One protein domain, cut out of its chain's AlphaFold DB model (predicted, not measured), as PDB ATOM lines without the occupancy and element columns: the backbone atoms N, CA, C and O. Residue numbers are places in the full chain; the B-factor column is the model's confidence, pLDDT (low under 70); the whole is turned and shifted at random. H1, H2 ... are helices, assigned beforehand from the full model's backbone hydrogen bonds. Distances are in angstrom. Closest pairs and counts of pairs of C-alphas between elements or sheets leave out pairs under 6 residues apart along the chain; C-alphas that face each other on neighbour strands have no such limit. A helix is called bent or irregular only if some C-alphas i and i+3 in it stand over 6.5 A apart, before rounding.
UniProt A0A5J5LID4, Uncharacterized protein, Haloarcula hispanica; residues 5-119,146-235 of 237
ATOM      1  N   VAL A   5      21.869 -45.313 -58.750       52.97
ATOM      2  CA  VAL A   5      21.306 -43.963 -58.850       52.97
ATOM      3  C   VAL A   5      19.978 -43.968 -59.610       52.97
ATOM      4  O   VAL A   5      19.050 -43.278 -59.194       52.97
ATOM      5  N   ALA A   6      19.852 -44.766 -60.676       56.00
ATOM      6  CA  ALA A   6      18.600 -44.914 -61.420       56.00
ATOM      7  C   ALA A   6      17.536 -45.637 -60.577       56.00
ATOM      8  O   ALA A   6      16.417 -45.147 -60.443       56.00
ATOM      9  N   LEU A   7      17.924 -46.725 -59.901       55.31
ATOM     10  CA  LEU A   7      17.035 -47.471 -59.005       55.31
ATOM     11  C   LEU A   7      16.546 -46.606 -57.827       55.31
ATOM     12  O   LEU A   7      15.367 -46.632 -57.485       55.31
ATOM     13  N   ALA A   8      17.431 -45.806 -57.224       48.12
ATOM     14  CA  ALA A   8      17.059 -44.896 -56.141       48.12
ATOM     15  C   ALA A   8      16.097 -43.792 -56.608       48.12
ATOM     16  O   ALA A   8      15.199 -43.418 -55.857       48.12
ATOM     17  N   LYS A   9      16.243 -43.294 -57.843       44.28
ATOM     18  CA  LYS A   9      15.347 -42.285 -58.429       44.28
ATOM     19  C   LYS A   9      13.937 -42.829 -58.654       44.28
ATOM     20  O   LYS A   9      12.973 -42.153 -58.300       44.28
ATOM     21  N   ASP A  10      13.826 -44.044 -59.182       51.62
ATOM     22  CA  ASP A  10      12.537 -44.688 -59.448       51.62
ATOM     23  C   ASP A  10      11.819 -45.067 -58.145       51.62
ATOM     24  O   ASP A  10      10.630 -44.792 -57.986       51.62
ATOM     25  N   VAL A  11      12.550 -45.597 -57.157       52.97
ATOM     26  CA  VAL A  11      12.005 -45.875 -55.816       52.97
ATOM     27  C   VAL A  11      11.565 -44.582 -55.120       52.97
ATOM     28  O   VAL A  11      10.498 -44.548 -54.510       52.97
ATOM     29  N   PHE A  12      12.332 -43.495 -55.250       42.78
ATOM     30  CA  PHE A  12      11.978 -42.192 -54.684       42.78
ATOM     31  C   PHE A  12      10.746 -41.571 -55.359       42.78
ATOM     32  O   PHE A  12       9.900 -41.025 -54.660       42.78
ATOM     33  N   LEU A  13      10.587 -41.701 -56.682       47.53
ATOM     34  CA  LEU A  13       9.405 -41.237 -57.425       47.53
ATOM     35  C   LEU A  13       8.137 -42.025 -57.074       47.53
ATOM     36  O   LEU A  13       7.077 -41.425 -56.891       47.53
ATOM     37  N   VAL A  14       8.239 -43.348 -56.921       56.16
ATOM     38  CA  VAL A  14       7.120 -44.194 -56.477       56.16
ATOM     39  C   VAL A  14       6.741 -43.875 -55.032       56.16
ATOM     40  O   VAL A  14       5.553 -43.767 -54.725       56.16
ATOM     41  N   LEU A  15       7.720 -43.651 -54.148       47.12
ATOM     42  CA  LEU A  15       7.476 -43.237 -52.763       47.12
ATOM     43  C   LEU A  15       6.872 -41.827 -52.676       47.12
ATOM     44  O   LEU A  15       5.923 -41.628 -51.928       47.12
ATOM     45  N   LEU A  16       7.334 -40.861 -53.474       43.75
ATOM     46  CA  LEU A  16       6.736 -39.521 -53.515       43.75
ATOM     47  C   LEU A  16       5.314 -39.539 -54.073       43.75
ATOM     48  O   LEU A  16       4.444 -38.883 -53.510       43.75
ATOM     49  N   GLY A  17       5.059 -40.305 -55.136       49.12
ATOM     50  CA  GLY A  17       3.723 -40.462 -55.712       49.12
ATOM     51  C   GLY A  17       2.747 -41.163 -54.766       49.12
ATOM     52  O   GLY A  17       1.593 -40.753 -54.656       49.12
ATOM     53  N   SER A  18       3.211 -42.172 -54.024       51.75
ATOM     54  CA  SER A  18       2.395 -42.883 -53.030       51.75
ATOM     55  C   SER A  18       2.171 -42.074 -51.750       51.75
ATOM     56  O   SER A  18       1.065 -42.103 -51.219       51.75
ATOM     57  N   VAL A  19       3.145 -41.278 -51.295       50.75
ATOM     58  CA  VAL A  19       2.979 -40.353 -50.160       50.75
ATOM     59  C   VAL A  19       2.074 -39.173 -50.529       50.75
ATOM     60  O   VAL A  19       1.161 -38.854 -49.771       50.75
ATOM     61  N   LEU A  20       2.244 -38.563 -51.709       44.00
ATOM     62  CA  LEU A  20       1.327 -37.526 -52.201       44.00
ATOM     63  C   LEU A  20      -0.083 -38.085 -52.402       44.00
ATOM     64  O   LEU A  20      -1.041 -37.459 -51.965       44.00
ATOM     65  N   GLY A  21      -0.227 -39.283 -52.971       44.12
ATOM     66  CA  GLY A  21      -1.518 -39.965 -53.080       44.12
ATOM     67  C   GLY A  21      -2.160 -40.264 -51.719       44.12
ATOM     68  O   GLY A  21      -3.366 -40.076 -51.557       44.12
ATOM     69  N   ALA A  22      -1.364 -40.650 -50.718       53.62
ATOM     70  CA  ALA A  22      -1.827 -40.919 -49.356       53.62
ATOM     71  C   ALA A  22      -2.226 -39.656 -48.576       53.62
ATOM     72  O   ALA A  22      -3.017 -39.757 -47.644       53.62
ATOM     73  N   VAL A  23      -1.721 -38.476 -48.946       52.88
ATOM     74  CA  VAL A  23      -2.106 -37.191 -48.330       52.88
ATOM     75  C   VAL A  23      -3.266 -36.539 -49.088       52.88
ATOM     76  O   VAL A  23      -4.224 -36.061 -48.480       52.88
ATOM     77  N   VAL A  24      -3.221 -36.557 -50.420       54.03
ATOM     78  CA  VAL A  24      -4.230 -35.942 -51.294       54.03
ATOM     79  C   VAL A  24      -5.527 -36.755 -51.305       54.03
ATOM     80  O   VAL A  24      -6.604 -36.171 -51.290       54.03
ATOM     81  N   GLY A  25      -5.457 -38.088 -51.259       54.88
ATOM     82  CA  GLY A  25      -6.634 -38.964 -51.255       54.88
ATOM     83  C   GLY A  25      -7.597 -38.702 -50.086       54.88
ATOM     84  O   GLY A  25      -8.775 -38.439 -50.332       54.88
ATOM     85  N   PRO A  26      -7.134 -38.717 -48.821       69.12
ATOM     86  CA  PRO A  26      -7.954 -38.357 -47.666       69.12
ATOM     87  C   PRO A  26      -8.431 -36.907 -47.697       69.12
ATOM     88  O   PRO A  26      -9.550 -36.634 -47.275       69.12
ATOM     89  N   TYR A  27      -7.622 -35.978 -48.217       59.97
ATOM     90  CA  TYR A  27      -8.019 -34.577 -48.345       59.97
ATOM     91  C   TYR A  27      -9.173 -34.398 -49.341       59.97
ATOM     92  O   TYR A  27     -10.176 -33.780 -48.999       59.97
ATOM     93  N   ILE A  28      -9.074 -34.998 -50.532       60.06
ATOM     94  CA  ILE A  28     -10.139 -34.993 -51.543       60.06
ATOM     95  C   ILE A  28     -11.380 -35.705 -51.005       60.06
ATOM     96  O   ILE A  28     -12.479 -35.185 -51.141       60.06
ATOM     97  N   ARG A  29     -11.225 -36.855 -50.336       60.31
ATOM     98  CA  ARG A  29     -12.356 -37.580 -49.741       60.31
ATOM     99  C   ARG A  29     -13.050 -36.766 -48.647       60.31
ATOM    100  O   ARG A  29     -14.272 -36.709 -48.627       60.31
ATOM    101  N   ASN A  30     -12.287 -36.102 -47.780       64.12
ATOM    102  CA  ASN A  30     -12.833 -35.198 -46.767       64.12
ATOM    103  C   ASN A  30     -13.493 -33.967 -47.392       64.12
ATOM    104  O   ASN A  30     -14.473 -33.470 -46.850       64.12
ATOM    105  N   TYR A  31     -12.959 -33.454 -48.501       66.62
ATOM    106  CA  TYR A  31     -13.561 -32.342 -49.227       66.62
ATOM    107  C   TYR A  31     -14.894 -32.751 -49.865       66.62
ATOM    108  O   TYR A  31     -15.897 -32.096 -49.611       66.62
ATOM    109  N   ILE A  32     -14.925 -33.871 -50.595       64.06
ATOM    110  CA  ILE A  32     -16.145 -34.431 -51.196       64.06
ATOM    111  C   ILE A  32     -17.185 -34.714 -50.112       64.06
ATOM    112  O   ILE A  32     -18.299 -34.226 -50.211       64.06
ATOM    113  N   SER A  33     -16.803 -35.393 -49.026       68.19
ATOM    114  CA  SER A  33     -17.713 -35.688 -47.913       68.19
ATOM    115  C   SER A  33     -18.262 -34.422 -47.241       68.19
ATOM    116  O   SER A  33     -19.422 -34.397 -46.837       68.19
ATOM    117  N   LYS A  34     -17.464 -33.349 -47.138       71.75
ATOM    118  CA  LYS A  34     -17.940 -32.052 -46.628       71.75
ATOM    119  C   LYS A  34     -18.906 -31.366 -47.588       71.75
ATOM    120  O   LYS A  34     -19.827 -30.710 -47.115       71.75
ATOM    121  N   GLU A  35     -18.685 -31.467 -48.894       73.31
ATOM    122  CA  GLU A  35     -19.594 -30.902 -49.896       73.31
ATOM    123  C   GLU A  35     -20.893 -31.713 -49.998       73.31
ATOM    124  O   GLU A  35     -21.965 -31.118 -50.004       73.31
ATOM    125  N   GLU A  36     -20.830 -33.046 -49.950       71.62
ATOM    126  CA  GLU A  36     -22.009 -33.921 -49.864       71.62
ATOM    127  C   GLU A  36     -22.818 -33.648 -48.588       71.62
ATOM    128  O   GLU A  36     -24.025 -33.450 -48.664       71.62
ATOM    129  N   SER A  37     -22.159 -33.518 -47.429       77.25
ATOM    130  CA  SER A  37     -22.822 -33.144 -46.170       77.25
ATOM    131  C   SER A  37     -23.500 -31.772 -46.258       77.25
ATOM    132  O   SER A  37     -24.630 -31.625 -45.809       77.25
ATOM    133  N   LYS A  38     -22.882 -30.761 -46.889       78.38
ATOM    134  CA  LYS A  38     -23.554 -29.464 -47.113       78.38
ATOM    135  C   LYS A  38     -24.758 -29.591 -48.044       78.38
ATOM    136  O   LYS A  38     -25.787 -28.970 -47.786       78.38
ATOM    137  N   LYS A  39     -24.626 -30.359 -49.126       78.56
ATOM    138  CA  LYS A  39     -25.710 -30.581 -50.082       78.56
ATOM    139  C   LYS A  39     -26.903 -31.250 -49.407       78.56
ATOM    140  O   LYS A  39     -28.021 -30.773 -49.560       78.56
ATOM    141  N   ASP A  40     -26.662 -32.299 -48.634       82.88
ATOM    142  CA  ASP A  40     -27.730 -33.114 -48.061       82.88
ATOM    143  C   ASP A  40     -28.319 -32.521 -46.777       82.88
ATOM    144  O   ASP A  40     -29.515 -32.658 -46.547       82.88
ATOM    145  N   GLU A  41     -27.516 -31.837 -45.959       86.75
ATOM    146  CA  GLU A  41     -27.971 -31.304 -44.667       86.75
ATOM    147  C   GLU A  41     -28.409 -29.837 -44.702       86.75
ATOM    148  O   GLU A  41     -28.912 -29.353 -43.689       86.75
ATOM    149  N   ILE A  42     -28.137 -29.102 -45.787       85.94
ATOM    150  CA  ILE A  42     -28.445 -27.667 -45.885       85.94
ATOM    151  C   ILE A  42     -29.170 -27.355 -47.192       85.94
ATOM    152  O   ILE A  42     -30.287 -26.856 -47.159       85.94
ATOM    153  N   TYR A  43     -28.569 -27.648 -48.351       84.44
ATOM    154  CA  TYR A  43     -29.159 -27.214 -49.623       84.44
ATOM    155  C   TYR A  43     -30.398 -28.012 -50.018       84.44
ATOM    156  O   TYR A  43     -31.328 -27.431 -50.559       84.44
ATOM    157  N   ARG A  44     -30.436 -29.321 -49.749       82.69
ATOM    158  CA  ARG A  44     -31.590 -30.157 -50.088       82.69
ATOM    159  C   ARG A  44     -32.844 -29.791 -49.277       82.69
ATOM    160  O   ARG A  44     -33.866 -29.618 -49.924       82.69
ATOM    161  N   PRO A  45     -32.804 -29.641 -47.936       88.06
ATOM    162  CA  PRO A  45     -33.985 -29.213 -47.182       88.06
ATOM    163  C   PRO A  45     -34.506 -27.844 -47.628       88.06
ATOM    164  O   PRO A  45     -35.693 -27.717 -47.889       88.06
ATOM    165  N   LEU A  46     -33.611 -26.865 -47.832       87.75
ATOM    166  CA  LEU A  46     -34.000 -25.550 -48.355       87.75
ATOM    167  C   LEU A  46     -34.603 -25.643 -49.753       87.75
ATOM    168  O   LEU A  46     -35.572 -24.969 -50.046       87.75
ATOM    169  N   HIS A  47     -34.038 -26.475 -50.630       86.38
ATOM    170  CA  HIS A  47     -34.583 -26.643 -51.972       86.38
ATOM    171  C   HIS A  47     -35.978 -27.268 -51.938       86.38
ATOM    172  O   HIS A  47     -36.782 -26.942 -52.798       86.38
ATOM    173  N   LEU A  48     -36.259 -28.189 -51.014       86.94
ATOM    174  CA  LEU A  48     -37.598 -28.769 -50.890       86.94
ATOM    175  C   LEU A  48     -38.600 -27.695 -50.464       86.94
ATOM    176  O   LEU A  48     -39.525 -27.440 -51.217       86.94
ATOM    177  N   GLU A  49     -38.324 -26.992 -49.364       89.00
ATOM    178  CA  GLU A  49     -39.165 -25.886 -48.889       89.00
ATOM    179  C   GLU A  49     -39.412 -24.832 -49.974       89.00
ATOM    180  O   GLU A  49     -40.546 -24.496 -50.282       89.00
ATOM    181  N   ILE A  50     -38.343 -24.334 -50.595       89.19
ATOM    182  CA  ILE A  50     -38.447 -23.286 -51.611       89.19
ATOM    183  C   ILE A  50     -39.174 -23.800 -52.857       89.19
ATOM    184  O   ILE A  50     -39.923 -23.057 -53.477       89.19
ATOM    185  N   SER A  51     -38.988 -25.073 -53.221       84.62
ATOM    186  CA  SER A  51     -39.726 -25.678 -54.330       84.62
ATOM    187  C   SER A  51     -41.222 -25.756 -54.043       84.62
ATOM    188  O   SER A  51     -42.000 -25.592 -54.981       84.62
ATOM    189  N   ASP A  52     -41.604 -26.019 -52.794       84.75
ATOM    190  CA  ASP A  52     -43.002 -26.074 -52.371       84.75
ATOM    191  C   ASP A  52     -43.618 -24.666 -52.445       84.75
ATOM    192  O   ASP A  52     -44.637 -24.492 -53.096       84.75
ATOM    193  N   VAL A  53     -42.926 -23.626 -51.965       84.06
ATOM    194  CA  VAL A  53     -43.383 -22.223 -52.088       84.06
ATOM    195  C   VAL A  53     -43.521 -21.774 -53.546       84.06
ATOM    196  O   VAL A  53     -44.511 -21.149 -53.920       84.06
ATOM    197  N   THR A  54     -42.564 -22.126 -54.412       80.44
ATOM    198  CA  THR A  54     -42.629 -21.771 -55.845       80.44
ATOM    199  C   THR A  54     -43.746 -22.484 -56.615       80.44
ATOM    200  O   THR A  54     -43.952 -22.185 -57.791       80.44
ATOM    201  N   SER A  55     -44.468 -23.430 -55.998       74.69
ATOM    202  CA  SER A  55     -45.685 -23.996 -56.594       74.69
ATOM    203  C   SER A  55     -46.770 -22.924 -56.789       74.69
ATOM    204  O   SER A  55     -47.622 -23.077 -57.670       74.69
ATOM    205  N   GLY A  56     -46.691 -21.834 -56.013       63.31
ATOM    206  CA  GLY A  56     -47.617 -20.707 -56.027       63.31
ATOM    207  C   GLY A  56     -48.889 -20.946 -55.215       63.31
ATOM    208  O   GLY A  56     -49.789 -20.115 -55.267       63.31
ATOM    209  N   ASP A  57     -48.993 -22.065 -54.491       76.56
ATOM    210  CA  ASP A  57     -50.098 -22.320 -53.568       76.56
ATOM    211  C   ASP A  57     -49.698 -21.869 -52.149       76.56
ATOM    212  O   ASP A  57     -48.790 -22.459 -51.561       76.56
ATOM    213  N   PRO A  58     -50.354 -20.858 -51.549       67.44
ATOM    214  CA  PRO A  58     -50.018 -20.402 -50.197       67.44
ATOM    215  C   PRO A  58     -50.207 -21.480 -49.117       67.44
ATOM    216  O   PRO A  58     -49.622 -21.391 -48.038       67.44
ATOM    217  N   ARG A  59     -50.953 -22.557 -49.417       75.12
ATOM    218  CA  ARG A  59     -51.057 -23.751 -48.557       75.12
ATOM    219  C   ARG A  59     -49.747 -24.528 -48.442       75.12
ATOM    220  O   ARG A  59     -49.592 -25.294 -47.491       75.12
ATOM    221  N   ASP A  60     -48.839 -24.341 -49.397       80.75
ATOM    222  CA  ASP A  60     -47.522 -24.974 -49.443       80.75
ATOM    223  C   ASP A  60     -46.440 -24.120 -48.754       80.75
ATOM    224  O   ASP A  60     -45.278 -24.525 -48.679       80.75
ATOM    225  N   PHE A  61     -46.796 -22.944 -48.219       83.06
ATOM    226  CA  PHE A  61     -45.862 -22.130 -47.444       83.06
ATOM    227  C   PHE A  61     -45.438 -22.885 -46.180       83.06
ATOM    228  O   PHE A  61     -46.234 -23.638 -45.606       83.06
ATOM    229  N   PRO A  62     -44.187 -22.717 -45.712       86.94
ATOM    230  CA  PRO A  62     -43.666 -23.548 -44.640       86.94
ATOM    231  C   PRO A  62     -44.329 -23.190 -43.314       86.94
ATOM    232  O   PRO A  62     -43.919 -22.257 -42.629       86.94
ATOM    233  N   TYR A  63     -45.352 -23.953 -42.955       86.69
ATOM    234  CA  TYR A  63     -46.106 -23.784 -41.725       86.69
ATOM    235  C   TYR A  63     -45.813 -24.930 -40.756       86.69
ATOM    236  O   TYR A  63     -46.091 -26.101 -41.038       86.69
ATOM    237  N   ASP A  64     -45.232 -24.607 -39.602       86.50
ATOM    238  CA  ASP A  64     -44.990 -25.583 -38.547       86.50
ATOM    239  C   ASP A  64     -46.271 -25.784 -37.736       86.50
ATOM    240  O   ASP A  64     -46.579 -25.008 -36.842       86.50
ATOM    241  N   ASN A  65     -46.992 -26.875 -37.994       74.25
ATOM    242  CA  ASN A  65     -48.192 -27.242 -37.233       74.25
ATOM    243  C   ASN A  65     -47.929 -27.536 -35.736       74.25
ATOM    244  O   ASN A  65     -48.879 -27.735 -34.987       74.25
ATOM    245  N   THR A  66     -46.666 -27.651 -35.300       77.81
ATOM    246  CA  THR A  66     -46.301 -27.827 -33.880       77.81
ATOM    247  C   THR A  66     -46.011 -26.493 -33.201       77.81
ATOM    248  O   THR A  66     -46.327 -26.326 -32.027       77.81
ATOM    249  N   GLY A  67     -45.345 -25.587 -33.917       76.12
ATOM    250  CA  GLY A  67     -45.032 -24.229 -33.476       76.12
ATOM    251  C   GLY A  67     -46.096 -23.193 -33.838       76.12
ATOM    252  O   GLY A  67     -45.928 -22.039 -33.456       76.12
ATOM    253  N   GLU A  68     -47.128 -23.610 -34.576       82.56
ATOM    254  CA  GLU A  68     -48.321 -22.849 -34.967       82.56
ATOM    255  C   GLU A  68     -47.969 -21.525 -35.662       82.56
ATOM    256  O   GLU A  68     -48.495 -20.460 -35.359       82.56
ATOM    257  N   ARG A  69     -46.999 -21.587 -36.586       89.75
ATOM    258  CA  ARG A  69     -46.448 -20.409 -37.267       89.75
ATOM    259  C   ARG A  69     -45.764 -20.757 -38.582       89.75
ATOM    260  O   ARG A  69     -45.264 -21.872 -38.760       89.75
ATOM    261  N   PHE A  70     -45.646 -19.777 -39.469       89.75
ATOM    262  CA  PHE A  70     -44.766 -19.868 -40.627       89.75
ATOM    263  C   PHE A  70     -43.305 -19.899 -40.170       89.75
ATOM    264  O   PHE A  70     -42.861 -19.021 -39.430       89.75
ATOM    265  N   GLN A  71     -42.556 -20.921 -40.577       92.38
ATOM    266  CA  GLN A  71     -41.182 -21.131 -40.134       92.38
ATOM    267  C   GLN A  71     -40.331 -21.808 -41.207       92.38
ATOM    268  O   GLN A  71     -40.599 -22.932 -41.622       92.38
ATOM    269  N   SER A  72     -39.223 -21.164 -41.574       93.38
ATOM    270  CA  SER A  72     -38.266 -21.726 -42.528       93.38
ATOM    271  C   SER A  72     -37.306 -22.733 -41.884       93.38
ATOM    272  O   SER A  72     -36.768 -22.516 -40.792       93.38
ATOM    273  N   GLN A  73     -36.932 -23.769 -42.638       91.62
ATOM    274  CA  GLN A  73     -35.812 -24.673 -42.350       91.62
ATOM    275  C   GLN A  73     -34.491 -23.916 -42.136       91.62
ATOM    276  O   GLN A  73     -33.599 -24.382 -41.421       91.62
ATOM    277  N   TRP A  74     -34.343 -22.723 -42.724       93.00
ATOM    278  CA  TRP A  74     -33.178 -21.867 -42.503       93.00
ATOM    279  C   TRP A  74     -32.975 -21.495 -41.032       93.00
ATOM    280  O   TRP A  74     -31.836 -21.450 -40.538       93.00
ATOM    281  N   GLU A  75     -34.064 -21.243 -40.314       92.56
ATOM    282  CA  GLU A  75     -34.031 -20.841 -38.912       92.56
ATOM    283  C   GLU A  75     -33.709 -22.012 -37.983       92.56
ATOM    284  O   GLU A  75     -32.993 -21.835 -36.990       92.56
ATOM    285  N   GLU A  76     -34.119 -23.221 -38.368       91.12
ATOM    286  CA  GLU A  76     -33.830 -24.464 -37.648       91.12
ATOM    287  C   GLU A  76     -32.352 -24.858 -37.708       91.12
ATOM    288  O   GLU A  76     -31.829 -25.554 -36.829       91.12
ATOM    289  N   PHE A  77     -31.631 -24.408 -38.736       90.50
ATOM    290  CA  PHE A  77     -30.222 -24.730 -38.850       90.50
ATOM    291  C   PHE A  77     -29.396 -24.097 -37.724       90.50
ATOM    292  O   PHE A  77     -29.434 -22.886 -37.513       90.50
ATOM    293  N   PRO A  78     -28.512 -24.865 -37.062       89.31
ATOM    294  CA  PRO A  78     -27.545 -24.285 -36.142       89.31
ATOM    295  C   PRO A  78     -26.706 -23.198 -36.823       89.31
ATOM    296  O   PRO A  78     -26.346 -23.321 -37.997       89.31
ATOM    297  N   GLU A  79     -26.294 -22.180 -36.065       87.94
ATOM    298  CA  GLU A  79     -25.550 -21.029 -36.596       87.94
ATOM    299  C   GLU A  79     -24.324 -21.444 -37.434       87.94
ATOM    300  O   GLU A  79     -24.089 -20.921 -38.524       87.94
ATOM    301  N   PHE A  80     -23.579 -22.462 -36.991       86.81
ATOM    302  CA  PHE A  80     -22.405 -22.960 -37.714       86.81
ATOM    303  C   PHE A  80     -22.738 -23.574 -39.088       86.81
ATOM    304  O   PHE A  80     -21.848 -23.673 -39.935       86.81
ATOM    305  N   LYS A  81     -23.975 -24.043 -39.316       87.12
ATOM    306  CA  LYS A  81     -24.440 -24.508 -40.631       87.12
ATOM    307  C   LYS A  81     -24.788 -23.314 -41.516       87.12
ATOM    308  O   LYS A  81     -24.279 -23.253 -42.632       87.12
ATOM    309  N   ARG A  82     -25.517 -22.322 -40.992       88.12
ATOM    310  CA  ARG A  82     -25.812 -21.067 -41.712       88.12
ATOM    311  C   ARG A  82     -24.543 -20.340 -42.166       88.12
ATOM    312  O   ARG A  82     -24.443 -19.930 -43.317       88.12
ATOM    313  N   GLN A  83     -23.509 -20.294 -41.323       85.00
ATOM    314  CA  GLN A  83     -22.209 -19.691 -41.663       85.00
ATOM    315  C   GLN A  83     -21.456 -20.401 -42.809       85.00
ATOM    316  O   GLN A  83     -20.544 -19.819 -43.398       85.00
ATOM    317  N   LYS A  84     -21.791 -21.659 -43.132       83.94
ATOM    318  CA  LYS A  84     -21.182 -22.393 -44.260       83.94
ATOM    319  C   LYS A  84     -21.805 -22.033 -45.605       83.94
ATOM    320  O   LYS A  84     -21.247 -22.416 -46.638       83.94
ATOM    321  N   VAL A  85     -22.937 -21.341 -45.593       84.06
ATOM    322  CA  VAL A  85     -23.656 -20.915 -46.787       84.06
ATOM    323  C   VAL A  85     -23.062 -19.606 -47.309       84.06
ATOM    324  O   VAL A  85     -22.539 -18.783 -46.557       84.06
ATOM    325  N   GLY A  86     -23.055 -19.431 -48.632       82.88
ATOM    326  CA  GLY A  86     -22.533 -18.212 -49.248       82.88
ATOM    327  C   GLY A  86     -23.312 -16.970 -48.802       82.88
ATOM    328  O   GLY A  86     -24.526 -17.033 -48.635       82.88
ATOM    329  N   ARG A  87     -22.622 -15.825 -48.673       87.19
ATOM    330  CA  ARG A  87     -23.213 -14.554 -48.196       87.19
ATOM    331  C   ARG A  87     -24.488 -14.148 -48.930       87.19
ATOM    332  O   ARG A  87     -25.382 -13.624 -48.287       87.19
ATOM    333  N   LYS A  88     -24.533 -14.386 -50.245       89.00
ATOM    334  CA  LYS A  88     -25.689 -14.081 -51.089       89.00
ATOM    335  C   LYS A  88     -26.926 -14.860 -50.629       89.00
ATOM    336  O   LYS A  88     -27.839 -14.249 -50.112       89.00
ATOM    337  N   LEU A  89     -26.880 -16.196 -50.682       87.62
ATOM    338  CA  LEU A  89     -27.982 -17.058 -50.230       87.62
ATOM    339  C   LEU A  89     -28.370 -16.791 -48.767       87.62
ATOM    340  O   LEU A  89     -29.538 -16.793 -48.428       87.62
ATOM    341  N   SER A  90     -27.401 -16.501 -47.896       90.19
ATOM    342  CA  SER A  90     -27.695 -16.126 -46.506       90.19
ATOM    343  C   SER A  90     -28.377 -14.757 -46.352       90.19
ATOM    344  O   SER A  90     -28.858 -14.466 -45.258       90.19
ATOM    345  N   SER A  91     -28.309 -13.874 -47.350       91.56
ATOM    346  CA  SER A  91     -29.070 -12.620 -47.378       91.56
ATOM    347  C   SER A  91     -30.485 -12.888 -47.851       91.56
ATOM    348  O   SER A  91     -31.389 -12.645 -47.074       91.56
ATOM    349  N   GLU A  92     -30.627 -13.533 -49.009       91.25
ATOM    350  CA  GLU A  92     -31.930 -13.885 -49.589       91.25
ATOM    351  C   GLU A  92     -32.791 -14.683 -48.588       91.25
ATOM    352  O   GLU A  92     -33.920 -14.323 -48.294       91.25
ATOM    353  N   MET A  93     -32.219 -15.701 -47.921       92.56
ATOM    354  CA  MET A  93     -32.944 -16.456 -46.885       92.56
ATOM    355  C   MET A  93     -33.371 -15.603 -45.681       92.56
ATOM    356  O   MET A  93     -34.305 -15.976 -44.985       92.56
ATOM    357  N   ARG A  94     -32.658 -14.513 -45.362       93.50
ATOM    358  CA  ARG A  94     -33.065 -13.605 -44.275       93.50
ATOM    359  C   ARG A  94     -34.209 -12.705 -44.710       93.50
ATOM    360  O   ARG A  94     -35.069 -12.440 -43.884       93.50
ATOM    361  N   ASP A  95     -34.194 -12.260 -45.959       92.25
ATOM    362  CA  ASP A  95     -35.253 -11.427 -46.518       92.25
ATOM    363  C   ASP A  95     -36.542 -12.264 -46.642       92.25
ATOM    364  O   ASP A  95     -37.568 -11.888 -46.087       92.25
ATOM    365  N   TYR A  96     -36.433 -13.487 -47.173       91.25
ATOM    366  CA  TYR A  96     -37.508 -14.487 -47.183       91.25
ATOM    367  C   TYR A  96     -38.083 -14.793 -45.785       91.25
ATOM    368  O   TYR A  96     -39.296 -14.767 -45.602       91.25
ATOM    369  N   VAL A  97     -37.236 -15.036 -44.772       94.25
ATOM    370  CA  VAL A  97     -37.709 -15.234 -43.384       94.25
ATOM    371  C   VAL A  97     -38.411 -13.988 -42.842       94.25
ATOM    372  O   VAL A  97     -39.414 -14.120 -42.151       94.25
ATOM    373  N   GLY A  98     -37.936 -12.789 -43.189       92.56
ATOM    374  CA  GLY A  98     -38.596 -11.543 -42.802       92.56
ATOM    375  C   GLY A  98     -40.036 -11.455 -43.311       92.56
ATOM    376  O   GLY A  98     -40.911 -11.006 -42.579       92.56
ATOM    377  N   TYR A  99     -40.309 -11.953 -44.518       90.94
ATOM    378  CA  TYR A  99     -41.673 -12.012 -45.042       90.94
ATOM    379  C   TYR A  99     -42.547 -13.051 -44.323       90.94
ATOM    380  O   TYR A  99     -43.726 -12.798 -44.083       90.94
ATOM    381  N   LEU A 100     -41.983 -14.191 -43.907       91.69
ATOM    382  CA  LEU A 100     -42.705 -15.149 -43.057       91.69
ATOM    383  C   LEU A 100     -43.032 -14.555 -41.675       91.69
ATOM    384  O   LEU A 100     -44.112 -14.798 -41.138       91.69
ATOM    385  N   ASP A 101     -42.133 -13.742 -41.113       93.06
ATOM    386  CA  ASP A 101     -42.375 -13.013 -39.862       93.06
ATOM    387  C   ASP A 101     -43.520 -11.992 -40.000       93.06
ATOM    388  O   ASP A 101     -44.305 -11.827 -39.064       93.06
ATOM    389  N   GLU A 102     -43.659 -11.341 -41.160       91.44
ATOM    390  CA  GLU A 102     -44.801 -10.461 -41.460       91.44
ATOM    391  C   GLU A 102     -46.129 -11.241 -41.460       91.44
ATOM    392  O   GLU A 102     -47.095 -10.794 -40.838       91.44
ATOM    393  N   LEU A 103     -46.168 -12.436 -42.065       89.31
ATOM    394  CA  LEU A 103     -47.353 -13.306 -42.025       89.31
ATOM    395  C   LEU A 103     -47.691 -13.761 -40.599       89.31
ATOM    396  O   LEU A 103     -48.855 -13.767 -40.207       89.31
ATOM    397  N   ASN A 104     -46.683 -14.100 -39.795       91.44
ATOM    398  CA  ASN A 104     -46.886 -14.457 -38.388       91.44
ATOM    399  C   ASN A 104     -47.455 -13.288 -37.571       91.44
ATOM    400  O   ASN A 104     -48.336 -13.492 -36.738       91.44
ATOM    401  N   ALA A 105     -46.992 -12.060 -37.820       90.75
ATOM    402  CA  ALA A 105     -47.547 -10.872 -37.176       90.75
ATOM    403  C   ALA A 105     -49.022 -10.660 -37.554       90.75
ATOM    404  O   ALA A 105     -49.835 -10.313 -36.695       90.75
ATOM    405  N   LEU A 106     -49.383 -10.916 -38.814       89.12
ATOM    406  CA  LEU A 106     -50.772 -10.877 -39.261       89.12
ATOM    407  C   LEU A 106     -51.630 -11.948 -38.567       89.12
ATOM    408  O   LEU A 106     -52.719 -11.621 -38.097       89.12
ATOM    409  N   LEU A 107     -51.143 -13.188 -38.430       88.56
ATOM    410  CA  LEU A 107     -51.856 -14.235 -37.681       88.56
ATOM    411  C   LEU A 107     -52.128 -13.808 -36.236       88.56
ATOM    412  O   LEU A 107     -53.260 -13.920 -35.769       88.56
ATOM    413  N   SER A 108     -51.134 -13.228 -35.559       89.06
ATOM    414  CA  SER A 108     -51.324 -12.681 -34.212       89.06
ATOM    415  C   SER A 108     -52.357 -11.546 -34.172       89.06
ATOM    416  O   SER A 108     -53.102 -11.427 -33.202       89.06
ATOM    417  N   ASN A 109     -52.443 -10.700 -35.203       88.69
ATOM    418  CA  ASN A 109     -53.476  -9.662 -35.272       88.69
ATOM    419  C   ASN A 109     -54.878 -10.259 -35.446       88.69
ATOM    420  O   ASN A 109     -55.804  -9.820 -34.765       88.69
ATOM    421  N   ILE A 110     -55.028 -11.272 -36.307       85.06
ATOM    422  CA  ILE A 110     -56.294 -11.996 -36.501       85.06
ATOM    423  C   ILE A 110     -56.740 -12.636 -35.184       85.06
ATOM    424  O   ILE A 110     -57.900 -12.511 -34.797       85.06
ATOM    425  N   GLU A 111     -55.815 -13.287 -34.479       83.75
ATOM    426  CA  GLU A 111     -56.083 -13.909 -33.186       83.75
ATOM    427  C   GLU A 111     -56.562 -12.885 -32.149       83.75
ATOM    428  O   GLU A 111     -57.591 -13.090 -31.505       83.75
ATOM    429  N   ASN A 112     -55.864 -11.751 -32.030       83.75
ATOM    430  CA  ASN A 112     -56.237 -10.676 -31.111       83.75
ATOM    431  C   ASN A 112     -57.607 -10.072 -31.448       83.75
ATOM    432  O   ASN A 112     -58.411  -9.826 -30.546       83.75
ATOM    433  N   GLU A 113     -57.888  -9.842 -32.732       83.06
ATOM    434  CA  GLU A 113     -59.167  -9.291 -33.174       83.06
ATOM    435  C   GLU A 113     -60.309 -10.258 -32.859       83.06
ATOM    436  O   GLU A 113     -61.309  -9.869 -32.252       83.06
ATOM    437  N   LEU A 114     -60.128 -11.538 -33.189       78.56
ATOM    438  CA  LEU A 114     -61.111 -12.575 -32.918       78.56
ATOM    439  C   LEU A 114     -61.333 -12.746 -31.406       78.56
ATOM    440  O   LEU A 114     -62.477 -12.812 -30.959       78.56
ATOM    441  N   ALA A 115     -60.267 -12.722 -30.601       76.69
ATOM    442  CA  ALA A 115     -60.355 -12.771 -29.144       76.69
ATOM    443  C   ALA A 115     -61.098 -11.558 -28.558       76.69
ATOM    444  O   ALA A 115     -61.830 -11.704 -27.584       76.69
ATOM    445  N   SER A 116     -60.959 -10.372 -29.160       75.94
ATOM    446  CA  SER A 116     -61.638  -9.151 -28.703       75.94
ATOM    447  C   SER A 116     -63.141  -9.119 -29.006       75.94
ATOM    448  O   SER A 116     -63.895  -8.404 -28.340       75.94
ATOM    449  N   ARG A 117     -63.579  -9.875 -30.023       71.62
ATOM    450  CA  ARG A 117     -64.974  -9.929 -30.488       71.62
ATOM    451  C   ARG A 117     -65.773 -11.069 -29.883       71.62
ATOM    452  O   ARG A 117     -67.004 -11.018 -29.892       71.62
ATOM    453  N   VAL A 118     -65.099 -12.090 -29.369       65.69
ATOM    454  CA  VAL A 118     -65.748 -13.122 -28.568       65.69
ATOM    455  C   VAL A 118     -66.090 -12.518 -27.206       65.69
ATOM    456  O   VAL A 118     -65.211 -12.170 -26.424       65.69
ATOM    457  N   ASP A 119     -67.387 -12.360 -26.934       54.38
ATOM    458  CA  ASP A 119     -67.878 -11.848 -25.656       54.38
ATOM    459  C   ASP A 119     -67.497 -12.828 -24.528       54.38
ATOM    460  O   ASP A 119     -67.885 -14.002 -24.548       54.38
ATOM    461  N   PRO A 146     -61.639 -21.772 -28.723       55.47
ATOM    462  CA  PRO A 146     -61.907 -22.112 -30.118       55.47
ATOM    463  C   PRO A 146     -61.286 -21.110 -31.098       55.47
ATOM    464  O   PRO A 146     -61.174 -21.426 -32.274       55.47
ATOM    465  N   VAL A 147     -60.861 -19.943 -30.605       56.25
ATOM    466  CA  VAL A 147     -60.234 -18.850 -31.359       56.25
ATOM    467  C   VAL A 147     -58.765 -19.141 -31.675       56.25
ATOM    468  O   VAL A 147     -58.425 -19.304 -32.842       56.25
ATOM    469  N   GLU A 148     -57.933 -19.291 -30.642       58.44
ATOM    470  CA  GLU A 148     -56.491 -19.595 -30.732       58.44
ATOM    471  C   GLU A 148     -56.271 -20.880 -31.548       58.44
ATOM    472  O   GLU A 148     -55.704 -20.864 -32.636       58.44
ATOM    473  N   ASN A 149     -56.963 -21.964 -31.169       66.19
ATOM    474  CA  ASN A 149     -56.913 -23.232 -31.905       66.19
ATOM    475  C   ASN A 149     -57.387 -23.150 -33.363       66.19
ATOM    476  O   ASN A 149     -57.094 -24.069 -34.133       66.19
ATOM    477  N   PHE A 150     -58.216 -22.168 -33.721       74.19
ATOM    478  CA  PHE A 150     -58.668 -22.010 -35.097       74.19
ATOM    479  C   PHE A 150     -57.610 -21.297 -35.925       74.19
ATOM    480  O   PHE A 150     -57.280 -21.799 -36.998       74.19
ATOM    481  N   VAL A 151     -57.074 -20.176 -35.435       78.75
ATOM    482  CA  VAL A 151     -56.044 -19.418 -36.154       78.75
ATOM    483  C   VAL A 151     -54.804 -20.287 -36.351       78.75
ATOM    484  O   VAL A 151     -54.385 -20.514 -37.484       78.75
ATOM    485  N   ASP A 152     -54.334 -20.916 -35.278       76.19
ATOM    486  CA  ASP A 152     -53.135 -21.755 -35.258       76.19
ATOM    487  C   ASP A 152     -53.202 -22.951 -36.207       76.19
ATOM    488  O   ASP A 152     -52.197 -23.370 -36.783       76.19
ATOM    489  N   LYS A 153     -54.390 -23.529 -36.403       77.69
ATOM    490  CA  LYS A 153     -54.561 -24.714 -37.259       77.69
ATOM    491  C   LYS A 153     -54.848 -24.382 -38.709       77.69
ATOM    492  O   LYS A 153     -54.733 -25.271 -39.547       77.69
ATOM    493  N   ASN A 154     -55.255 -23.151 -38.993       79.06
ATOM    494  CA  ASN A 154     -55.715 -22.739 -40.314       79.06
ATOM    495  C   ASN A 154     -54.910 -21.578 -40.895       79.06
ATOM    496  O   ASN A 154     -55.229 -21.142 -41.995       79.06
ATOM    497  N   GLY A 155     -53.870 -21.108 -40.198       83.38
ATOM    498  CA  GLY A 155     -53.047 -19.960 -40.576       83.38
ATOM    499  C   GLY A 155     -52.722 -19.852 -42.072       83.38
ATOM    500  O   GLY A 155     -52.950 -18.782 -42.633       83.38
ATOM    501  N   PRO A 156     -52.308 -20.941 -42.755       84.62
ATOM    502  CA  PRO A 156     -51.990 -20.923 -44.188       84.62
ATOM    503  C   PRO A 156     -53.116 -20.505 -45.134       84.62
ATOM    504  O   PRO A 156     -52.838 -20.167 -46.279       84.62
ATOM    505  N   VAL A 157     -54.377 -20.554 -44.697       83.94
ATOM    506  CA  VAL A 157     -55.535 -20.272 -45.557       83.94
ATOM    507  C   VAL A 157     -56.385 -19.089 -45.113       83.94
ATOM    508  O   VAL A 157     -57.296 -18.705 -45.841       83.94
ATOM    509  N   LEU A 158     -56.121 -18.495 -43.944       85.69
ATOM    510  CA  LEU A 158     -57.020 -17.482 -43.373       85.69
ATOM    511  C   LEU A 158     -57.128 -16.223 -44.231       85.69
ATOM    512  O   LEU A 158     -58.220 -15.708 -44.425       85.69
ATOM    513  N   PHE A 159     -56.004 -15.742 -44.750       82.88
ATOM    514  CA  PHE A 159     -55.932 -14.509 -45.536       82.88
ATOM    515  C   PHE A 159     -56.178 -14.733 -47.038       82.88
ATOM    516  O   PHE A 159     -56.012 -13.807 -47.819       82.88
ATOM    517  N   LEU A 160     -56.560 -15.948 -47.449       82.56
ATOM    518  CA  LEU A 160     -56.907 -16.262 -48.842       82.56
ATOM    519  C   LEU A 160     -58.406 -16.156 -49.119       82.56
ATOM    520  O   LEU A 160     -58.817 -16.165 -50.275       82.56
ATOM    521  N   ALA A 161     -59.217 -16.135 -48.064       86.12
ATOM    522  CA  ALA A 161     -60.658 -16.176 -48.194       86.12
ATOM    523  C   ALA A 161     -61.211 -14.836 -48.686       86.12
ATOM    524  O   ALA A 161     -60.967 -13.800 -48.075       86.12
ATOM    525  N   GLU A 162     -62.041 -14.862 -49.728       87.56
ATOM    526  CA  GLU A 162     -62.711 -13.660 -50.248       87.56
ATOM    527  C   GLU A 162     -64.052 -13.366 -49.554       87.56
ATOM    528  O   GLU A 162     -64.654 -12.312 -49.762       87.56
ATOM    529  N   ASN A 163     -64.596 -14.339 -48.820       91.81
ATOM    530  CA  ASN A 163     -65.873 -14.254 -48.109       91.81
ATOM    531  C   ASN A 163     -66.017 -15.414 -47.091       91.81
ATOM    532  O   ASN A 163     -65.225 -16.358 -47.122       91.81
ATOM    533  N   PRO A 164     -67.038 -15.404 -46.207       87.12
ATOM    534  CA  PRO A 164     -67.211 -16.448 -45.190       87.12
ATOM    535  C   PRO A 164     -67.434 -17.868 -45.739       87.12
ATOM    536  O   PRO A 164     -66.984 -18.841 -45.129       87.12
ATOM    537  N   ASP A 165     -68.124 -18.007 -46.876       88.94
ATOM    538  CA  ASP A 165     -68.362 -19.316 -47.501       88.94
ATOM    539  C   ASP A 165     -67.063 -19.887 -48.084       88.94
ATOM    540  O   ASP A 165     -66.777 -21.075 -47.920       88.94
ATOM    541  N   ASP A 166     -66.252 -19.028 -48.699       91.12
ATOM    542  CA  ASP A 166     -64.929 -19.366 -49.220       91.12
ATOM    543  C   ASP A 166     -63.955 -19.744 -48.093       91.12
ATOM    544  O   ASP A 166     -63.305 -20.785 -48.149       91.12
ATOM    545  N   LEU A 167     -63.954 -18.995 -46.981       86.88
ATOM    546  CA  LEU A 167     -63.177 -19.336 -45.782       86.88
ATOM    547  C   LEU A 167     -63.487 -20.754 -45.289       86.88
ATOM    548  O   LEU A 167     -62.589 -21.517 -44.928       86.88
ATOM    549  N   ARG A 168     -64.769 -21.125 -45.272       84.00
ATOM    550  CA  ARG A 168     -65.191 -22.473 -44.899       84.00
ATOM    551  C   ARG A 168     -64.661 -23.518 -45.871       84.00
ATOM    552  O   ARG A 168     -64.195 -24.565 -45.414       84.00
ATOM    553  N   GLU A 169     -64.780 -23.277 -47.171       87.38
ATOM    554  CA  GLU A 169     -64.296 -24.199 -48.199       87.38
ATOM    555  C   GLU A 169     -62.783 -24.397 -48.075       87.38
ATOM    556  O   GLU A 169     -62.341 -25.531 -47.906       87.38
ATOM    557  N   LEU A 170     -62.011 -23.312 -48.002       86.25
ATOM    558  CA  LEU A 170     -60.556 -23.326 -47.854       86.25
ATOM    559  C   LEU A 170     -60.089 -24.071 -46.601       86.25
ATOM    560  O   LEU A 170     -59.197 -24.918 -46.677       86.25
ATOM    561  N   VAL A 171     -60.720 -23.815 -45.451       82.25
ATOM    562  CA  VAL A 171     -60.437 -24.530 -44.197       82.25
ATOM    563  C   VAL A 171     -60.716 -26.024 -44.355       82.25
ATOM    564  O   VAL A 171     -59.898 -26.864 -43.973       82.25
ATOM    565  N   VAL A 172     -61.859 -26.385 -44.946       79.25
ATOM    566  CA  VAL A 172     -62.208 -27.789 -45.186       79.25
ATOM    567  C   VAL A 172     -61.246 -28.440 -46.173       79.25
ATOM    568  O   VAL A 172     -60.849 -29.571 -45.926       79.25
ATOM    569  N   GLU A 173     -60.835 -27.781 -47.250       83.44
ATOM    570  CA  GLU A 173     -59.863 -28.337 -48.196       83.44
ATOM    571  C   GLU A 173     -58.482 -28.528 -47.559       83.44
ATOM    572  O   GLU A 173     -57.862 -29.584 -47.718       83.44
ATOM    573  N   TYR A 174     -58.014 -27.531 -46.803       79.31
ATOM    574  CA  TYR A 174     -56.715 -27.555 -46.135       79.31
ATOM    575  C   TYR A 174     -56.622 -28.686 -45.107       79.31
ATOM    576  O   TYR A 174     -55.669 -29.464 -45.099       79.31
ATOM    577  N   PHE A 175     -57.653 -28.880 -44.286       75.00
ATOM    578  CA  PHE A 175     -57.680 -30.016 -43.365       75.00
ATOM    579  C   PHE A 175     -57.662 -31.377 -44.090       75.00
ATOM    580  O   PHE A 175     -57.082 -32.350 -43.588       75.00
ATOM    581  N   GLU A 176     -58.298 -31.467 -45.261       75.50
ATOM    582  CA  GLU A 176     -58.448 -32.701 -46.034       75.50
ATOM    583  C   GLU A 176     -57.118 -33.097 -46.669       75.50
ATOM    584  O   GLU A 176     -56.741 -34.276 -46.641       75.50
ATOM    585  N   SER A 177     -56.379 -32.105 -47.173       75.25
ATOM    586  CA  SER A 177     -55.041 -32.290 -47.730       75.25
ATOM    587  C   SER A 177     -54.040 -32.736 -46.657       75.25
ATOM    588  O   SER A 177     -53.256 -33.659 -46.895       75.25
ATOM    589  N   GLN A 178     -54.148 -32.192 -45.438       69.31
ATOM    590  CA  GLN A 178     -53.270 -32.508 -44.304       69.31
ATOM    591  C   GLN A 178     -53.620 -33.828 -43.580       69.31
ATOM    592  O   GLN A 178     -52.881 -34.280 -42.703       69.31
ATOM    593  N   ARG A 179     -54.724 -34.505 -43.945       66.94
ATOM    594  CA  ARG A 179     -55.194 -35.776 -43.333       66.94
ATOM    595  C   ARG A 179     -55.368 -35.722 -41.806       66.94
ATOM    596  O   ARG A 179     -55.209 -36.738 -41.119       66.94
ATOM    597  N   LEU A 180     -55.712 -34.563 -41.259       61.53
ATOM    598  CA  LEU A 180     -55.878 -34.364 -39.819       61.53
ATOM    599  C   LEU A 180     -57.219 -34.986 -39.349       61.53
ATOM    600  O   LEU A 180     -58.296 -34.510 -39.692       61.53
ATOM    601  N   HIS A 181     -57.197 -36.082 -38.574       51.34
ATOM    602  CA  HIS A 181     -58.399 -36.769 -38.041       51.34
ATOM    603  C   HIS A 181     -58.575 -36.564 -36.512       51.34
ATOM    604  O   HIS A 181     -57.567 -36.655 -35.810       51.34
ATOM    605  N   PRO A 182     -59.813 -36.420 -35.954       49.91
ATOM    606  CA  PRO A 182     -61.131 -36.446 -36.603       49.91
ATOM    607  C   PRO A 182     -61.860 -35.076 -36.663       49.91
ATOM    608  O   PRO A 182     -62.577 -34.694 -35.744       49.91
ATOM    609  N   TYR A 183     -61.734 -34.413 -37.815       51.81
ATOM    610  CA  TYR A 183     -62.695 -33.712 -38.704       51.81
ATOM    611  C   TYR A 183     -64.123 -33.253 -38.323       51.81
ATOM    612  O   TYR A 183     -64.758 -32.561 -39.119       51.81
ATOM    613  N   LEU A 184     -64.720 -33.658 -37.207       46.03
ATOM    614  CA  LEU A 184     -66.149 -33.402 -36.971       46.03
ATOM    615  C   LEU A 184     -66.550 -32.015 -36.429       46.03
ATOM    616  O   LEU A 184     -67.740 -31.725 -36.576       46.03
ATOM    617  N   PRO A 185     -65.681 -31.163 -35.841       55.78
ATOM    618  CA  PRO A 185     -66.150 -29.904 -35.266       55.78
ATOM    619  C   PRO A 185     -66.381 -28.810 -36.323       55.78
ATOM    620  O   PRO A 185     -67.463 -28.238 -36.340       55.78
ATOM    621  N   PHE A 186     -65.457 -28.577 -37.267       53.44
ATOM    622  CA  PHE A 186     -65.532 -27.404 -38.161       53.44
ATOM    623  C   PHE A 186     -66.648 -27.469 -39.213       53.44
ATOM    624  O   PHE A 186     -67.347 -26.486 -39.426       53.44
ATOM    625  N   ARG A 187     -66.910 -28.645 -39.804       52.53
ATOM    626  CA  ARG A 187     -68.055 -28.846 -40.722       52.53
ATOM    627  C   ARG A 187     -69.424 -28.665 -40.049       52.53
ATOM    628  O   ARG A 187     -70.443 -28.686 -40.733       52.53
ATOM    629  N   LYS A 188     -69.456 -28.610 -38.717       54.56
ATOM    630  CA  LYS A 188     -70.668 -28.443 -37.910       54.56
ATOM    631  C   LYS A 188     -70.765 -27.065 -37.264       54.56
ATOM    632  O   LYS A 188     -71.744 -26.834 -36.557       54.56
ATOM    633  N   LEU A 189     -69.772 -26.198 -37.465       64.56
ATOM    634  CA  LEU A 189     -69.873 -24.808 -37.047       64.56
ATOM    635  C   LEU A 189     -70.948 -24.120 -37.883       64.56
ATOM    636  O   LEU A 189     -71.127 -24.433 -39.063       64.56
ATOM    637  N   ASP A 190     -71.696 -23.239 -37.235       65.50
ATOM    638  CA  ASP A 190     -72.746 -22.465 -37.879       65.50
ATOM    639  C   ASP A 190     -72.156 -21.404 -38.822       65.50
ATOM    640  O   ASP A 190     -70.963 -21.091 -38.795       65.50
ATOM    641  N   ASP A 191     -73.000 -20.893 -39.719       72.94
ATOM    642  CA  ASP A 191     -72.634 -19.809 -40.639       72.94
ATOM    643  C   ASP A 191     -72.202 -18.559 -39.850       72.94
ATOM    644  O   ASP A 191     -71.181 -17.955 -40.169       72.94
ATOM    645  N   GLU A 192     -72.893 -18.261 -38.744       70.44
ATOM    646  CA  GLU A 192     -72.602 -17.125 -37.857       70.44
ATOM    647  C   GLU A 192     -71.175 -17.163 -37.274       70.44
ATOM    648  O   GLU A 192     -70.566 -16.118 -37.043       70.44
ATOM    649  N   TYR A 193     -70.602 -18.348 -37.027       74.00
ATOM    650  CA  TYR A 193     -69.219 -18.473 -36.566       74.00
ATOM    651  C   TYR A 193     -68.201 -18.149 -37.666       74.00
ATOM    652  O   TYR A 193     -67.207 -17.478 -37.392       74.00
ATOM    653  N   PHE A 194     -68.438 -18.589 -38.905       77.50
ATOM    654  CA  PHE A 194     -67.553 -18.261 -40.029       77.50
ATOM    655  C   PHE A 194     -67.658 -16.789 -40.432       77.50
ATOM    656  O   PHE A 194     -66.636 -16.196 -40.762       77.50
ATOM    657  N   GLU A 195     -68.845 -16.188 -40.334       82.06
ATOM    658  CA  GLU A 195     -69.027 -14.741 -40.496       82.06
ATOM    659  C   GLU A 195     -68.206 -13.962 -39.458       82.06
ATOM    660  O   GLU A 195     -67.436 -13.080 -39.826       82.06
ATOM    661  N   LEU A 196     -68.279 -14.341 -38.175       81.00
ATOM    662  CA  LEU A 196     -67.495 -13.699 -37.113       81.00
ATOM    663  C   LEU A 196     -65.983 -13.780 -37.366       81.00
ATOM    664  O   LEU A 196     -65.267 -12.797 -37.169       81.00
ATOM    665  N   ILE A 197     -65.489 -14.955 -37.768       81.88
ATOM    666  CA  ILE A 197     -64.065 -15.146 -38.063       81.88
ATOM    667  C   ILE A 197     -63.657 -14.309 -39.264       81.88
ATOM    668  O   ILE A 197     -62.668 -13.587 -39.181       81.88
ATOM    669  N   TYR A 198     -64.417 -14.381 -40.354       87.69
ATOM    670  CA  TYR A 198     -64.126 -13.626 -41.563       87.69
ATOM    671  C   TYR A 198     -64.106 -12.116 -41.290       87.69
ATOM    672  O   TYR A 198     -63.135 -11.446 -41.628       87.69
ATOM    673  N   ASP A 199     -65.086 -11.591 -40.553       86.38
ATOM    674  CA  ASP A 199     -65.111 -10.179 -40.163       86.38
ATOM    675  C   ASP A 199     -63.909  -9.787 -39.282       86.38
ATOM    676  O   ASP A 199     -63.509  -8.617 -39.254       86.38
ATOM    677  N   SER A 200     -63.370 -10.731 -38.503       85.69
ATOM    678  CA  SER A 200     -62.170 -10.521 -37.680       85.69
ATOM    679  C   SER A 200     -60.910 -10.505 -38.544       85.69
ATOM    680  O   SER A 200     -60.048  -9.650 -38.350       85.69
ATOM    681  N   ILE A 201     -60.836 -11.395 -39.537       87.44
ATOM    682  CA  ILE A 201     -59.762 -11.433 -40.534       87.44
ATOM    683  C   ILE A 201     -59.730 -10.120 -41.318       87.44
ATOM    684  O   ILE A 201     -58.703  -9.454 -41.319       87.44
ATOM    685  N   GLU A 202     -60.856  -9.688 -41.887       92.50
ATOM    686  CA  GLU A 202     -60.960  -8.436 -42.654       92.50
ATOM    687  C   GLU A 202     -60.524  -7.209 -41.843       92.50
ATOM    688  O   GLU A 202     -59.845  -6.307 -42.339       92.50
ATOM    689  N   SER A 203     -60.890  -7.167 -40.562       90.69
ATOM    690  CA  SER A 203     -60.496  -6.069 -39.682       90.69
ATOM    691  C   SER A 203     -59.001  -6.090 -39.373       90.69
ATOM    692  O   SER A 203     -58.349  -5.051 -39.463       90.69
ATOM    693  N   ALA A 204     -58.448  -7.266 -39.063       89.38
ATOM    694  CA  ALA A 204     -57.022  -7.435 -38.814       89.38
ATOM    695  C   ALA A 204     -56.177  -7.131 -40.062       89.38
ATOM    696  O   ALA A 204     -55.150  -6.465 -39.941       89.38
ATOM    697  N   LEU A 205     -56.631  -7.550 -41.248       88.75
ATOM    698  CA  LEU A 205     -56.035  -7.202 -42.541       88.75
ATOM    699  C   LEU A 205     -56.034  -5.684 -42.738       88.75
ATOM    700  O   LEU A 205     -54.980  -5.082 -42.930       88.75
ATOM    701  N   SER A 206     -57.194  -5.041 -42.578       90.75
ATOM    702  CA  SER A 206     -57.314  -3.589 -42.740       90.75
ATOM    703  C   SER A 206     -56.424  -2.807 -41.771       90.75
ATOM    704  O   SER A 206     -55.871  -1.769 -42.139       90.75
ATOM    705  N   ASP A 207     -56.290  -3.260 -40.524       89.69
ATOM    706  CA  ASP A 207     -55.416  -2.622 -39.539       89.69
ATOM    707  C   ASP A 207     -53.936  -2.869 -39.835       89.69
ATOM    708  O   ASP A 207     -53.137  -1.931 -39.774       89.69
ATOM    709  N   PHE A 208     -53.577  -4.087 -40.237       88.88
ATOM    710  CA  PHE A 208     -52.219  -4.430 -40.641       88.88
ATOM    711  C   PHE A 208     -51.753  -3.582 -41.834       88.88
ATOM    712  O   PHE A 208     -50.666  -3.002 -41.785       88.88
ATOM    713  N   GLU A 209     -52.588  -3.422 -42.861       89.81
ATOM    714  CA  GLU A 209     -52.272  -2.668 -44.082       89.81
ATOM    715  C   GLU A 209     -52.148  -1.153 -43.867       89.81
ATOM    716  O   GLU A 209     -51.493  -0.463 -44.650       89.81
ATOM    717  N   LYS A 210     -52.735  -0.601 -42.796       88.75
ATOM    718  CA  LYS A 210     -52.547   0.821 -42.441       88.75
ATOM    719  C   LYS A 210     -51.120   1.120 -41.996       88.75
ATOM    720  O   LYS A 210     -50.651   2.247 -42.177       88.75
ATOM    721  N   GLU A 211     -50.471   0.150 -41.362       84.31
ATOM    722  CA  GLU A 211     -49.145   0.305 -40.758       84.31
ATOM    723  C   GLU A 211     -48.040  -0.376 -41.569       84.31
ATOM    724  O   GLU A 211     -46.874   0.016 -41.466       84.31
ATOM    725  N   ASN A 212     -48.411  -1.348 -42.400       84.19
ATOM    726  CA  ASN A 212     -47.506  -2.158 -43.200       84.19
ATOM    727  C   ASN A 212     -47.838  -2.006 -44.692       84.19
ATOM    728  O   ASN A 212     -48.086  -0.900 -45.176       84.19
ATOM    729  N   ARG A 213     -47.775  -3.105 -45.440       83.88
ATOM    730  CA  ARG A 213     -48.097  -3.180 -46.864       83.88
ATOM    731  C   ARG A 213     -49.201  -4.209 -47.092       83.88
ATOM    732  O   ARG A 213     -49.493  -5.005 -46.206       83.88
ATOM    733  N   ASP A 214     -49.771  -4.131 -48.284       87.69
ATOM    734  CA  ASP A 214     -50.796  -5.027 -48.815       87.69
ATOM    735  C   ASP A 214     -50.374  -6.504 -48.707       87.69
ATOM    736  O   ASP A 214     -49.210  -6.833 -48.965       87.69
ATOM    737  N   VAL A 215     -51.295  -7.375 -48.283       84.50
ATOM    738  CA  VAL A 215     -50.989  -8.797 -48.053       84.50
ATOM    739  C   VAL A 215     -50.698  -9.536 -49.355       84.50
ATOM    740  O   VAL A 215     -49.772 -10.347 -49.371       84.50
ATOM    741  N   ASP A 216     -51.373  -9.205 -50.458       84.75
ATOM    742  CA  ASP A 216     -51.067  -9.805 -51.761       84.75
ATOM    743  C   ASP A 216     -49.634  -9.459 -52.179       84.75
ATOM    744  O   ASP A 216     -48.897 -10.318 -52.654       84.75
ATOM    745  N   ALA A 217     -49.182  -8.231 -51.896       86.50
ATOM    746  CA  ALA A 217     -47.794  -7.844 -52.141       86.50
ATOM    747  C   ALA A 217     -46.790  -8.652 -51.293       86.50
ATOM    748  O   ALA A 217     -45.694  -8.944 -51.766       86.50
ATOM    749  N   ILE A 218     -47.141  -9.038 -50.059       85.69
ATOM    750  CA  ILE A 218     -46.300  -9.919 -49.227       85.69
ATOM    751  C   ILE A 218     -46.202 -11.310 -49.855       85.69
ATOM    752  O   ILE A 218     -45.106 -11.867 -49.937       85.69
ATOM    753  N   LEU A 219     -47.327 -11.872 -50.302       84.31
ATOM    754  CA  LEU A 219     -47.368 -13.194 -50.934       84.31
ATOM    755  C   LEU A 219     -46.603 -13.218 -52.266       84.31
ATOM    756  O   LEU A 219     -45.877 -14.180 -52.543       84.31
ATOM    757  N   ASP A 220     -46.708 -12.145 -53.050       86.00
ATOM    758  CA  ASP A 220     -45.936 -11.949 -54.276       86.00
ATOM    759  C   ASP A 220     -44.434 -11.872 -53.969       86.00
ATOM    760  O   ASP A 220     -43.649 -12.608 -54.566       86.00
ATOM    761  N   ASP A 221     -44.026 -11.068 -52.982       86.50
ATOM    762  CA  ASP A 221     -42.615 -10.925 -52.603       86.50
ATOM    763  C   ASP A 221     -42.022 -12.237 -52.055       86.50
ATOM    764  O   ASP A 221     -40.868 -12.560 -52.344       86.50
ATOM    765  N   ILE A 222     -42.800 -13.035 -51.309       84.62
ATOM    766  CA  ILE A 222     -42.396 -14.390 -50.890       84.62
ATOM    767  C   ILE A 222     -42.150 -15.276 -52.112       84.62
ATOM    768  O   ILE A 222     -41.130 -15.969 -52.171       84.62
ATOM    769  N   SER A 223     -43.060 -15.249 -53.085       84.69
ATOM    770  CA  SER A 223     -42.973 -16.072 -54.292       84.69
ATOM    771  C   SER A 223     -41.783 -15.667 -55.168       84.69
ATOM    772  O   SER A 223     -40.993 -16.525 -55.570       84.69
ATOM    773  N   GLU A 224     -41.598 -14.366 -55.410       85.81
ATOM    774  CA  GLU A 224     -40.470 -13.828 -56.180       85.81
ATOM    775  C   GLU A 224     -39.123 -14.155 -55.514       85.81
ATOM    776  O   GLU A 224     -38.171 -14.594 -56.175       85.81
ATOM    777  N   GLU A 225     -39.038 -13.994 -54.191       87.00
ATOM    778  CA  GLU A 225     -37.827 -14.301 -53.434       87.00
ATOM    779  C   GLU A 225     -37.532 -15.809 -53.453       87.00
ATOM    780  O   GLU A 225     -36.388 -16.227 -53.668       87.00
ATOM    781  N   ALA A 226     -38.560 -16.652 -53.320       83.06
ATOM    782  CA  ALA A 226     -38.435 -18.101 -53.429       83.06
ATOM    783  C   ALA A 226     -37.935 -18.534 -54.820       83.06
ATOM    784  O   ALA A 226     -37.013 -19.352 -54.914       83.06
ATOM    785  N   GLU A 227     -38.453 -17.953 -55.907       85.00
ATOM    786  CA  GLU A 227     -37.954 -18.212 -57.264       85.00
ATOM    787  C   GLU A 227     -36.463 -17.877 -57.389       85.00
ATOM    788  O   GLU A 227     -35.661 -18.670 -57.902       85.00
ATOM    789  N   TYR A 228     -36.056 -16.726 -56.857       85.25
ATOM    790  CA  TYR A 228     -34.666 -16.299 -56.894       85.25
ATOM    791  C   TYR A 228     -33.741 -17.193 -56.054       85.25
ATOM    792  O   TYR A 228     -32.630 -17.543 -56.488       85.25
ATOM    793  N   ILE A 229     -34.190 -17.614 -54.870       83.06
ATOM    794  CA  ILE A 229     -33.479 -18.567 -54.015       83.06
ATOM    795  C   ILE A 229     -33.343 -19.920 -54.723       83.06
ATOM    796  O   ILE A 229     -32.248 -20.500 -54.722       83.06
ATOM    797  N   SER A 230     -34.403 -20.403 -55.378       84.19
ATOM    798  CA  SER A 230     -34.404 -21.649 -56.155       84.19
ATOM    799  C   SER A 230     -33.305 -21.633 -57.223       84.19
ATOM    800  O   SER A 230     -32.462 -22.535 -57.298       84.19
ATOM    801  N   ASP A 231     -33.187 -20.524 -57.950       85.19
ATOM    802  CA  ASP A 231     -32.161 -20.272 -58.966       85.19
ATOM    803  C   ASP A 231     -30.716 -20.301 -58.431       85.19
ATOM    804  O   ASP A 231     -29.744 -20.580 -59.160       85.19
ATOM    805  N   ILE A 232     -30.537 -19.963 -57.152       83.50
ATOM    806  CA  ILE A 232     -29.261 -20.074 -56.445       83.50
ATOM    807  C   ILE A 232     -29.026 -21.523 -56.014       83.50
ATOM    808  O   ILE A 232     -27.903 -22.018 -56.172       83.50
ATOM    809  N   LEU A 233     -30.051 -22.199 -55.492       80.00
ATOM    810  CA  LEU A 233     -29.976 -23.562 -54.971       80.00
ATOM    811  C   LEU A 233     -29.743 -24.600 -56.072       80.00
ATOM    812  O   LEU A 233     -28.890 -25.459 -55.876       80.00
ATOM    813  N   ILE A 234     -30.354 -24.466 -57.255       77.38
ATOM    814  CA  ILE A 234     -30.120 -25.344 -58.425       77.38
ATOM    815  C   ILE A 234     -28.638 -25.376 -58.834       77.38
ATOM    816  O   ILE A 234     -28.135 -26.368 -59.351       77.38
ATOM    817  N   LYS A 235     -27.890 -24.292 -58.592       74.19
ATOM    818  CA  LYS A 235     -26.441 -24.227 -58.873       74.19
ATOM    819  C   LYS A 235     -25.591 -24.875 -57.770       74.19
ATOM    820  O   LYS A 235     -24.360 -24.867 -57.866       74.19
TER     821      LYS A 235
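This is residues 5 to 119 and 146 to 235 of the 237 residues of an uncharacterized protein of Haloarcula hispanica (UniProt A0A5J5LID4). A long helical arm, residues 5 to 37 of H1, sticks out from a body of helices. In the body, the long H4 has H8 running back beside its residues 89 to 102, and H1b, the inner arm of H1, packs on H8; H5, H6 and H7 cluster toward the last residues of H4, crossing one another or H4 at wide angles. The printed part has 205 residues, with eight named helices, H1 to H8 in order, and no named strand; the class is all helix. The whole is extended, with a radius of gyration of the C-alphas of 25.4 A and spans of 100 by 39 by 25 A.

H1, residues 5 to 53, was assigned as one helix by its hydrogen bonds but is bent: C-alphas 41 and 44 are 6.6 A apart. Its arms, H1a, residues 5 to 41, and H1b, residues 44 to 53, stand at a shallow tilt of 34 degrees, only just short of steep. H1b touches H2, residues 73 to 76; their closest C-alphas, of Leu 46 and Gln 73, are 6.3 A apart. H3, residues 79 to 82, touches no helix. H4, residues 87 to 117, is the hub. With residues 107 to 111 alone it touches H5, residues 148 to 158, at a steep tilt of 54 degrees; the closest C-alphas, of Glu 111 and Glu 148, are 6.2 A apart. H5 is irregular, with C-alphas 153 and 156 8.3 A apart. H6, residues 164 to 177, touches H5, about perpendicular at 87 degrees, closest at the C-alphas of Val 157 and Leu 170, 6.3 A. H7, residues 191 to 211, touches residues 106 to 117 of H4 at a steep tilt of 50 degrees, closest at the C-alphas of Ile 110 and Ala 204, 5.2 A. H8, residues 215 to 233, touches H4 at a shallow tilt of 27 degrees, opposite ways, closest at the C-alphas of Tyr 96 and Ile 222, 6.1 A. Every O i to N i+4 pair is within hydrogen-bond range in H1b, H6 and H8, against 32 of 33 in H1a, 26 of 27 in H4, 4 of 7 in H5 and 16 of 17 in H7; H2 and H3 are too short for such a pair.

H1a measures 52.8 A from C-alpha 5 at (21.306, -43.963, -58.850) to C-alpha 41; H4 measures 45.6 A, H7 30.9 A and H8 26.6 A, ending at C-alpha 233 at (-29.976, -23.562, -54.971).

Residues 120 to 145 are not printed; C-alphas 119 and 146 are 12.7 A apart across the cut. The links H1 to H2 and H6 to H7 are long. Mean pLDDT of the printed part is 77.7, and residues 5 to 33 and 178 to 190 are among those under 70.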